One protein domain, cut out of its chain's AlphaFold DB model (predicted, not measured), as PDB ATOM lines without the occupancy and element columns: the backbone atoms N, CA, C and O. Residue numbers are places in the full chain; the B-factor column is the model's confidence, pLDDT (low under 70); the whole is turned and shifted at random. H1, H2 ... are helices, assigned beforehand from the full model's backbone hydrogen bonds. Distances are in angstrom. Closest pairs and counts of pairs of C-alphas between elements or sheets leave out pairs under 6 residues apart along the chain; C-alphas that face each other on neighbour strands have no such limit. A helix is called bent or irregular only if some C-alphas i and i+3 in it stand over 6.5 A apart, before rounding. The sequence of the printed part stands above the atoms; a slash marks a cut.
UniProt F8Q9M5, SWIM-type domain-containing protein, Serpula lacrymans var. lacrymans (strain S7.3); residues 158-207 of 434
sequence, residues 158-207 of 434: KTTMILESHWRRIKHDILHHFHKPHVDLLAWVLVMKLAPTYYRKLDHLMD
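What this domain is: This is residues 158 to 207 of the 434 residues of the protein "SWIM-type domain-containing protein" of Serpula lacrymans var. lacrymans (strain S7.3) (UniProt F8Q9M5). Two long helices, H1 and then H2, make an open V, near each other towards the linked ends, with their far ends sticking out at residues 158 to 165 and 195 to 207. The printed part has 50 residues, all helix in class, with no named strand. It is loose, radius of gyration of the C-alphas 12.4 A, and only just elongated, spanning 38 by 25 by 15 A.

How they stand to each other: H1, residues 158 to 177, is close to but not clearly touching H2a, residues 183 to 192; their closest C-alphas, of Ile 174 and Val 189, are 8.0 A apart. Their lines are about perpendicular, at 74 degrees. H1 and H2b, residues 195 to 206, are apart. Every O i to N i+4 pair is within hydrogen-bond range in H2a and H2b, and 13 of 16 in H1.

Where its parts are: H1 begins at C-alpha 158 (-21.387, -45.607, 43.767) and is 29.0 A long, with a kink of 29 degrees near residue 171; it is only just irregular, C-alphas 174 and 177 being 7.0 A apart. H2, residues 183 to 206, was assigned as one helix by its hydrogen bonds but is bent, C-alphas 192 and 195 being 6.6 A apart; its arms H2a, 14.0 A, and H2b, 16.2 A, stand at a shallow tilt of 26 degrees. H2b ends at C-alpha 206 (-22.952, -26.547, 31.931).

The domain as a whole: The C-alphas farthest apart, of Lys 180 and Asp 207, are 38.9 A apart. The printed part has no cut, and the link from H1 to H2 is tight. Residues 158 to 162 and 205 to 207 have pLDDT under 70.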
ATOM      1  N   LYS A 158     -20.456 -46.743  43.866       55.28
ATOM      2  CA  LYS A 158     -21.387 -45.607  43.767       55.28
ATOM      3  C   LYS A 158     -22.595 -45.879  42.876       55.28
ATOM      4  O   LYS A 158     -23.578 -45.155  43.012       55.28
ATOM      5  N   THR A 159     -22.562 -46.878  41.993       61.94
ATOM      6  CA  THR A 159     -23.669 -47.130  41.051       61.94
ATOM      7  C   THR A 159     -24.937 -47.548  41.791       61.94
ATOM      8  O   THR A 159     -26.007 -47.008  41.527       61.94
ATOM      9  N   THR A 160     -24.813 -48.415  42.801       60.25
ATOM     10  CA  THR A 160     -25.923 -48.841  43.669       60.25
ATOM     11  C   THR A 160     -26.561 -47.666  44.409       60.25
ATOM     12  O   THR A 160     -27.771 -47.491  44.325       60.25
ATOM     13  N   MET A 161     -25.761 -46.808  45.051       63.00
ATOM     14  CA  MET A 161     -26.258 -45.616  45.756       63.00
ATOM     15  C   MET A 161     -26.951 -44.620  44.816       63.00
ATOM     16  O   MET A 161     -27.968 -44.029  45.179       63.00
ATOM     17  N   ILE A 162     -26.414 -44.420  43.607       66.19
ATOM     18  CA  ILE A 162     -27.009 -43.530  42.601       66.19
ATOM     19  C   ILE A 162     -28.360 -44.094  42.146       66.19
ATOM     20  O   ILE A 162     -29.360 -43.375  42.208       66.19
ATOM     21  N   LEU A 163     -28.414 -45.377  41.775       70.19
ATOM     22  CA  LEU A 163     -29.645 -46.057  41.365       70.19
ATOM     23  C   LEU A 163     -30.694 -46.050  42.483       70.19
ATOM     24  O   LEU A 163     -31.846 -45.697  42.237       70.19
ATOM     25  N   GLU A 164     -30.310 -46.366  43.721       73.00
ATOM     26  CA  GLU A 164     -31.214 -46.324  44.872       73.00
ATOM     27  C   GLU A 164     -31.753 -44.907  45.113       73.00
ATOM     28  O   GLU A 164     -32.958 -44.740  45.288       73.00
ATOM     29  N   SER A 165     -30.904 -43.874  45.047       73.19
ATOM     30  CA  SER A 165     -31.340 -42.479  45.208       73.19
ATOM     31  C   SER A 165     -32.316 -42.032  44.109       73.19
ATOM     32  O   SER A 165     -33.296 -41.340  44.389       73.19
ATOM     33  N   HIS A 166     -32.104 -42.487  42.871       78.00
ATOM     34  CA  HIS A 166     -32.974 -42.216  41.728       78.00
ATOM     35  C   HIS A 166     -34.338 -42.905  41.886       78.00
ATOM     36  O   HIS A 166     -35.381 -42.257  41.781       78.00
ATOM     37  N   TRP A 167     -34.352 -44.192  42.246       80.06
ATOM     38  CA  TRP A 167     -35.588 -44.923  42.536       80.06
ATOM     39  C   TRP A 167     -36.306 -44.416  43.788       80.06
ATOM     40  O   TRP A 167     -37.536 -44.434  43.831       80.06
ATOM     41  N   ARG A 168     -35.576 -43.936  44.803       83.12
ATOM     42  CA  ARG A 168     -36.151 -43.263  45.974       83.12
ATOM     43  C   ARG A 168     -36.906 -42.009  45.541       83.12
ATOM     44  O   ARG A 168     -38.075 -41.895  45.884       83.12
ATOM     45  N   ARG A 169     -36.286 -41.143  44.736       80.69
ATOM     46  CA  ARG A 169     -36.903 -39.927  44.180       80.69
ATOM     47  C   ARG A 169     -38.151 -40.226  43.344       80.69
ATOM     48  O   ARG A 169     -39.177 -39.585  43.525       80.69
ATOM     49  N   ILE A 170     -38.123 -41.246  42.485       84.75
ATOM     50  CA  ILE A 170     -39.319 -41.659  41.725       84.75
ATOM     51  C   ILE A 170     -40.445 -42.113  42.668       84.75
ATOM     52  O   ILE A 170     -41.581 -41.654  42.538       84.75
ATOM     53  N   LYS A 171     -40.139 -42.996  43.629       81.31
ATOM     54  CA  LYS A 171     -41.133 -43.560  44.558       81.31
ATOM     55  C   LYS A 171     -41.717 -42.517  45.512       81.31
ATOM     56  O   LYS A 171     -42.932 -42.467  45.667       81.31
ATOM     57  N   HIS A 172     -40.866 -41.713  46.144       81.38
ATOM     58  CA  HIS A 172     -41.264 -40.782  47.198       81.38
ATOM     59  C   HIS A 172     -41.699 -39.420  46.672       81.38
ATOM     60  O   HIS A 172     -42.653 -38.891  47.214       81.38
ATOM     61  N   ASP A 173     -41.099 -38.869  45.619       78.62
ATOM     62  CA  ASP A 173     -41.438 -37.509  45.179       78.62
ATOM     63  C   ASP A 173     -42.631 -37.530  44.204       78.62
ATOM     64  O   ASP A 173     -43.436 -36.604  44.183       78.62
ATOM     65  N   ILE A 174     -42.777 -38.601  43.405       78.81
ATOM     66  CA  ILE A 174     -43.756 -38.654  42.302       78.81
ATOM     67  C   ILE A 174     -44.826 -39.732  42.504       78.81
ATOM     68  O   ILE A 174     -46.015 -39.440  42.385       78.81
ATOM     69  N   LEU A 175     -44.432 -40.977  42.787       82.62
ATOM     70  CA  LEU A 175     -45.377 -42.101  42.826       82.62
ATOM     71  C   LEU A 175     -46.154 -42.239  44.143       82.62
ATOM     72  O   LEU A 175     -47.107 -43.010  44.179       82.62
ATOM     73  N   HIS A 176     -45.809 -41.497  45.200       82.38
ATOM     74  CA  HIS A 176     -46.458 -41.631  46.512       82.38
ATOM     75  C   HIS A 176     -47.966 -41.319  46.494       82.38
ATOM     76  O   HIS A 176     -48.719 -41.912  47.259       82.38
ATOM     77  N   HIS A 177     -48.410 -40.448  45.583       79.56
ATOM     78  CA  HIS A 177     -49.824 -40.134  45.356       79.56
ATOM     79  C   HIS A 177     -50.591 -41.223  44.581       79.56
ATOM     80  O   HIS A 177     -51.818 -41.188  44.525       79.56
ATOM     81  N   PHE A 178     -49.898 -42.175  43.946       79.38
ATOM     82  CA  PHE A 178     -50.509 -43.162  43.057       79.38
ATOM     83  C   PHE A 178     -50.541 -44.546  43.709       79.38
ATOM     84  O   PHE A 178     -49.529 -45.240  43.811       79.38
ATOM     85  N   HIS A 179     -51.733 -45.011  44.082       74.25
ATOM     86  CA  HIS A 179     -51.926 -46.410  44.454       74.25
ATOM     87  C   HIS A 179     -51.850 -47.304  43.207       74.25
ATOM     88  O   HIS A 179     -52.700 -47.211  42.329       74.25
ATOM     89  N   LYS A 180     -50.846 -48.195  43.160       76.75
ATOM     90  CA  LYS A 180     -50.586 -49.138  42.049       76.75
ATOM     91  C   LYS A 180     -50.479 -48.435  40.675       76.75
ATOM     92  O   LYS A 180     -51.315 -48.666  39.803       76.75
ATOM     93  N   PRO A 181     -49.460 -47.580  40.458       76.25
ATOM     94  CA  PRO A 181     -49.276 -46.900  39.180       76.25
ATOM     95  C   PRO A 181     -49.062 -47.916  38.050       76.25
ATOM     96  O   PRO A 181     -48.261 -48.843  38.179       76.25
ATOM     97  N   HIS A 182     -49.756 -47.719  36.929       81.94
ATOM     98  CA  HIS A 182     -49.515 -48.484  35.705       81.94
ATOM     99  C   HIS A 182     -48.111 -48.195  35.150       81.94
ATOM    100  O   HIS A 182     -47.578 -47.095  35.321       81.94
ATOM    101  N   VAL A 183     -47.526 -49.164  34.440       83.62
ATOM    102  CA  VAL A 183     -46.189 -49.022  33.829       83.62
ATOM    103  C   VAL A 183     -46.146 -47.845  32.847       83.62
ATOM    104  O   VAL A 183     -45.164 -47.109  32.827       83.62
ATOM    105  N   ASP A 184     -47.238 -47.585  32.124       85.69
ATOM    106  CA  ASP A 184     -47.349 -46.456  31.191       85.69
ATOM    107  C   ASP A 184     -47.265 -45.094  31.899       85.69
ATOM    108  O   ASP A 184     -46.639 -44.162  31.395       85.69
ATOM    109  N   LEU A 185     -47.828 -44.984  33.111       83.50
ATOM    110  CA  LEU A 185     -47.709 -43.782  33.939       83.50
ATOM    111  C   LEU A 185     -46.264 -43.587  34.413       83.50
ATOM    112  O   LEU A 185     -45.771 -42.461  34.406       83.50
ATOM    113  N   LEU A 186     -45.568 -44.667  34.786       83.88
ATOM    114  CA  LEU A 186     -44.142 -44.608  35.119       83.88
ATOM    115  C   LEU A 186     -43.309 -44.174  33.901       83.88
ATOM    116  O   LEU A 186     -42.488 -43.268  34.029       83.88
ATOM    117  N   ALA A 187     -43.549 -44.750  32.722       85.44
ATOM    118  CA  ALA A 187     -42.866 -44.364  31.487       85.44
ATOM    119  C   ALA A 187     -43.105 -42.881  31.144       85.44
ATOM    120  O   ALA A 187     -42.153 -42.144  30.880       85.44
ATOM    121  N   TRP A 188     -44.353 -42.408  31.240       88.31
ATOM    122  CA  TRP A 188     -44.694 -40.998  31.053       88.31
ATOM    123  C   TRP A 188     -44.007 -40.088  32.082       88.31
ATOM    124  O   TRP A 188     -43.443 -39.062  31.710       88.31
ATOM    125  N   VAL A 189     -43.979 -40.471  33.364       86.19
ATOM    126  CA  VAL A 189     -43.263 -39.733  34.421       86.19
ATOM    127  C   VAL A 189     -41.767 -39.630  34.118       86.19
ATOM    128  O   VAL A 189     -41.197 -38.542  34.236       86.19
ATOM    129  N   LEU A 190     -41.131 -40.732  33.712       85.88
ATOM    130  CA  LEU A 190     -39.705 -40.769  33.386       85.88
ATOM    131  C   LEU A 190     -39.378 -39.839  32.209       85.88
ATOM    132  O   LEU A 190     -38.460 -39.026  32.315       85.88
ATOM    133  N   VAL A 191     -40.153 -39.916  31.124       87.25
ATOM    134  CA  VAL A 191     -39.904 -39.165  29.881       87.25
ATOM    135  C   VAL A 191     -40.321 -37.694  29.983       87.25
ATOM    136  O   VAL A 191     -39.586 -36.830  29.516       87.25
ATOM    137  N   MET A 192     -41.473 -37.387  30.585       86.00
ATOM    138  CA  MET A 192     -42.091 -36.051  30.509       86.00
ATOM    139  C   MET A 192     -41.856 -35.182  31.748       86.00
ATOM    140  O   MET A 192     -41.937 -33.960  31.649       86.00
ATOM    141  N   LYS A 193     -41.557 -35.778  32.912       83.00
ATOM    142  CA  LYS A 193     -41.217 -35.028  34.134       83.00
ATOM    143  C   LYS A 193     -39.744 -35.163  34.488       83.00
ATOM    144  O   LYS A 193     -39.041 -34.162  34.578       83.00
ATOM    145  N   LEU A 194     -39.268 -36.391  34.674       85.44
ATOM    146  CA  LEU A 194     -37.974 -36.628  35.307       85.44
ATOM    147  C   LEU A 194     -36.787 -36.298  34.389       85.44
ATOM    148  O   LEU A 194     -35.886 -35.568  34.806       85.44
ATOM    149  N   ALA A 195     -36.789 -36.781  33.144       83.94
ATOM    150  CA  ALA A 195     -35.715 -36.497  32.193       83.94
ATOM    151  C   ALA A 195     -35.572 -34.986  31.884       83.94
ATOM    152  O   ALA A 195     -34.454 -34.485  32.003       83.94
ATOM    153  N   PRO A 196     -36.644 -34.205  31.618       88.19
ATOM    154  CA  PRO A 196     -36.542 -32.752  31.452       88.19
ATOM    155  C   PRO A 196     -35.991 -32.023  32.681       88.19
ATOM    156  O   PRO A 196     -35.237 -31.066  32.523       88.19
ATOM    157  N   THR A 197     -36.306 -32.470  33.904       82.62
ATOM    158  CA  THR A 197     -35.689 -31.912  35.121       82.62
ATOM    159  C   THR A 197     -34.184 -32.183  35.168       82.62
ATOM    160  O   THR A 197     -33.423 -31.288  35.530       82.62
ATOM    161  N   TYR A 198     -33.738 -33.384  34.782       82.25
ATOM    162  CA  TYR A 198     -32.307 -33.689  34.699       82.25
ATOM    163  C   TYR A 198     -31.602 -32.904  33.592       82.25
ATOM    164  O   TYR A 198     -30.527 -32.375  33.861       82.25
ATOM    165  N   TYR A 199     -32.201 -32.761  32.405       83.81
ATOM    166  CA  TYR A 199     -31.625 -31.954  31.323       83.81
ATOM    167  C   TYR A 199     -31.509 -30.483  31.723       83.81
ATOM    168  O   TYR A 199     -30.400 -29.971  31.733       83.81
ATOM    169  N   ARG A 200     -32.578 -29.841  32.222       82.44
ATOM    170  CA  ARG A 200     -32.505 -28.450  32.717       82.44
ATOM    171  C   ARG A 200     -31.442 -28.266  33.802       82.44
ATOM    172  O   ARG A 200     -30.739 -27.261  33.814       82.44
ATOM    173  N   LYS A 201     -31.302 -29.235  34.718       78.62
ATOM    174  CA  LYS A 201     -30.269 -29.187  35.762       78.62
ATOM    175  C   LYS A 201     -28.859 -29.384  35.198       78.62
ATOM    176  O   LYS A 201     -27.929 -28.758  35.695       78.62
ATOM    177  N   LEU A 202     -28.693 -30.223  34.177       79.00
ATOM    178  CA  LEU A 202     -27.432 -30.382  33.456       79.00
ATOM    179  C   LEU A 202     -27.081 -29.097  32.693       79.00
ATOM    180  O   LEU A 202     -25.966 -28.609  32.837       79.00
ATOM    181  N   ASP A 203     -28.044 -28.504  31.988       78.12
ATOM    182  CA  ASP A 203     -27.896 -27.236  31.272       78.12
ATOM    183  C   ASP A 203     -27.490 -26.112  32.238       78.12
ATOM    184  O   ASP A 203     -26.520 -25.409  31.982       78.12
ATOM    185  N   HIS A 204     -28.133 -25.994  33.407       72.31
ATOM    186  CA  HIS A 204     -27.741 -25.040  34.459       72.31
ATOM    187  C   HIS A 204     -26.348 -25.305  35.064       72.31
ATOM    188  O   HIS A 204     -25.730 -24.383  35.595       72.31
ATOM    189  N   LEU A 205     -25.849 -26.545  35.016       68.31
ATOM    190  CA  LEU A 205     -24.497 -26.909  35.463       68.31
ATOM    191  C   LEU A 205     -23.433 -26.734  34.365       68.31
ATOM    192  O   LEU A 205     -22.244 -26.663  34.687       68.31
ATOM    193  N   MET A 206     -23.836 -26.702  33.092       68.81
ATOM    194  CA  MET A 206     -22.952 -26.547  31.931       68.81
ATOM    195  C   MET A 206     -22.867 -25.093  31.446       68.81
ATOM    196  O   MET A 206     -21.778 -24.629  31.100       68.81
ATOM    197  N   ASP A 207     -23.977 -24.355  31.471       67.12
ATOM    198  CA  ASP A 207     -24.024 -22.928  31.174       67.12
ATOM    199  C   ASP A 207     -23.540 -22.108  32.376       67.12
ATOM    200  O   ASP A 207     -24.227 -21.981  33.389       67.12
TER     201      ASP A 207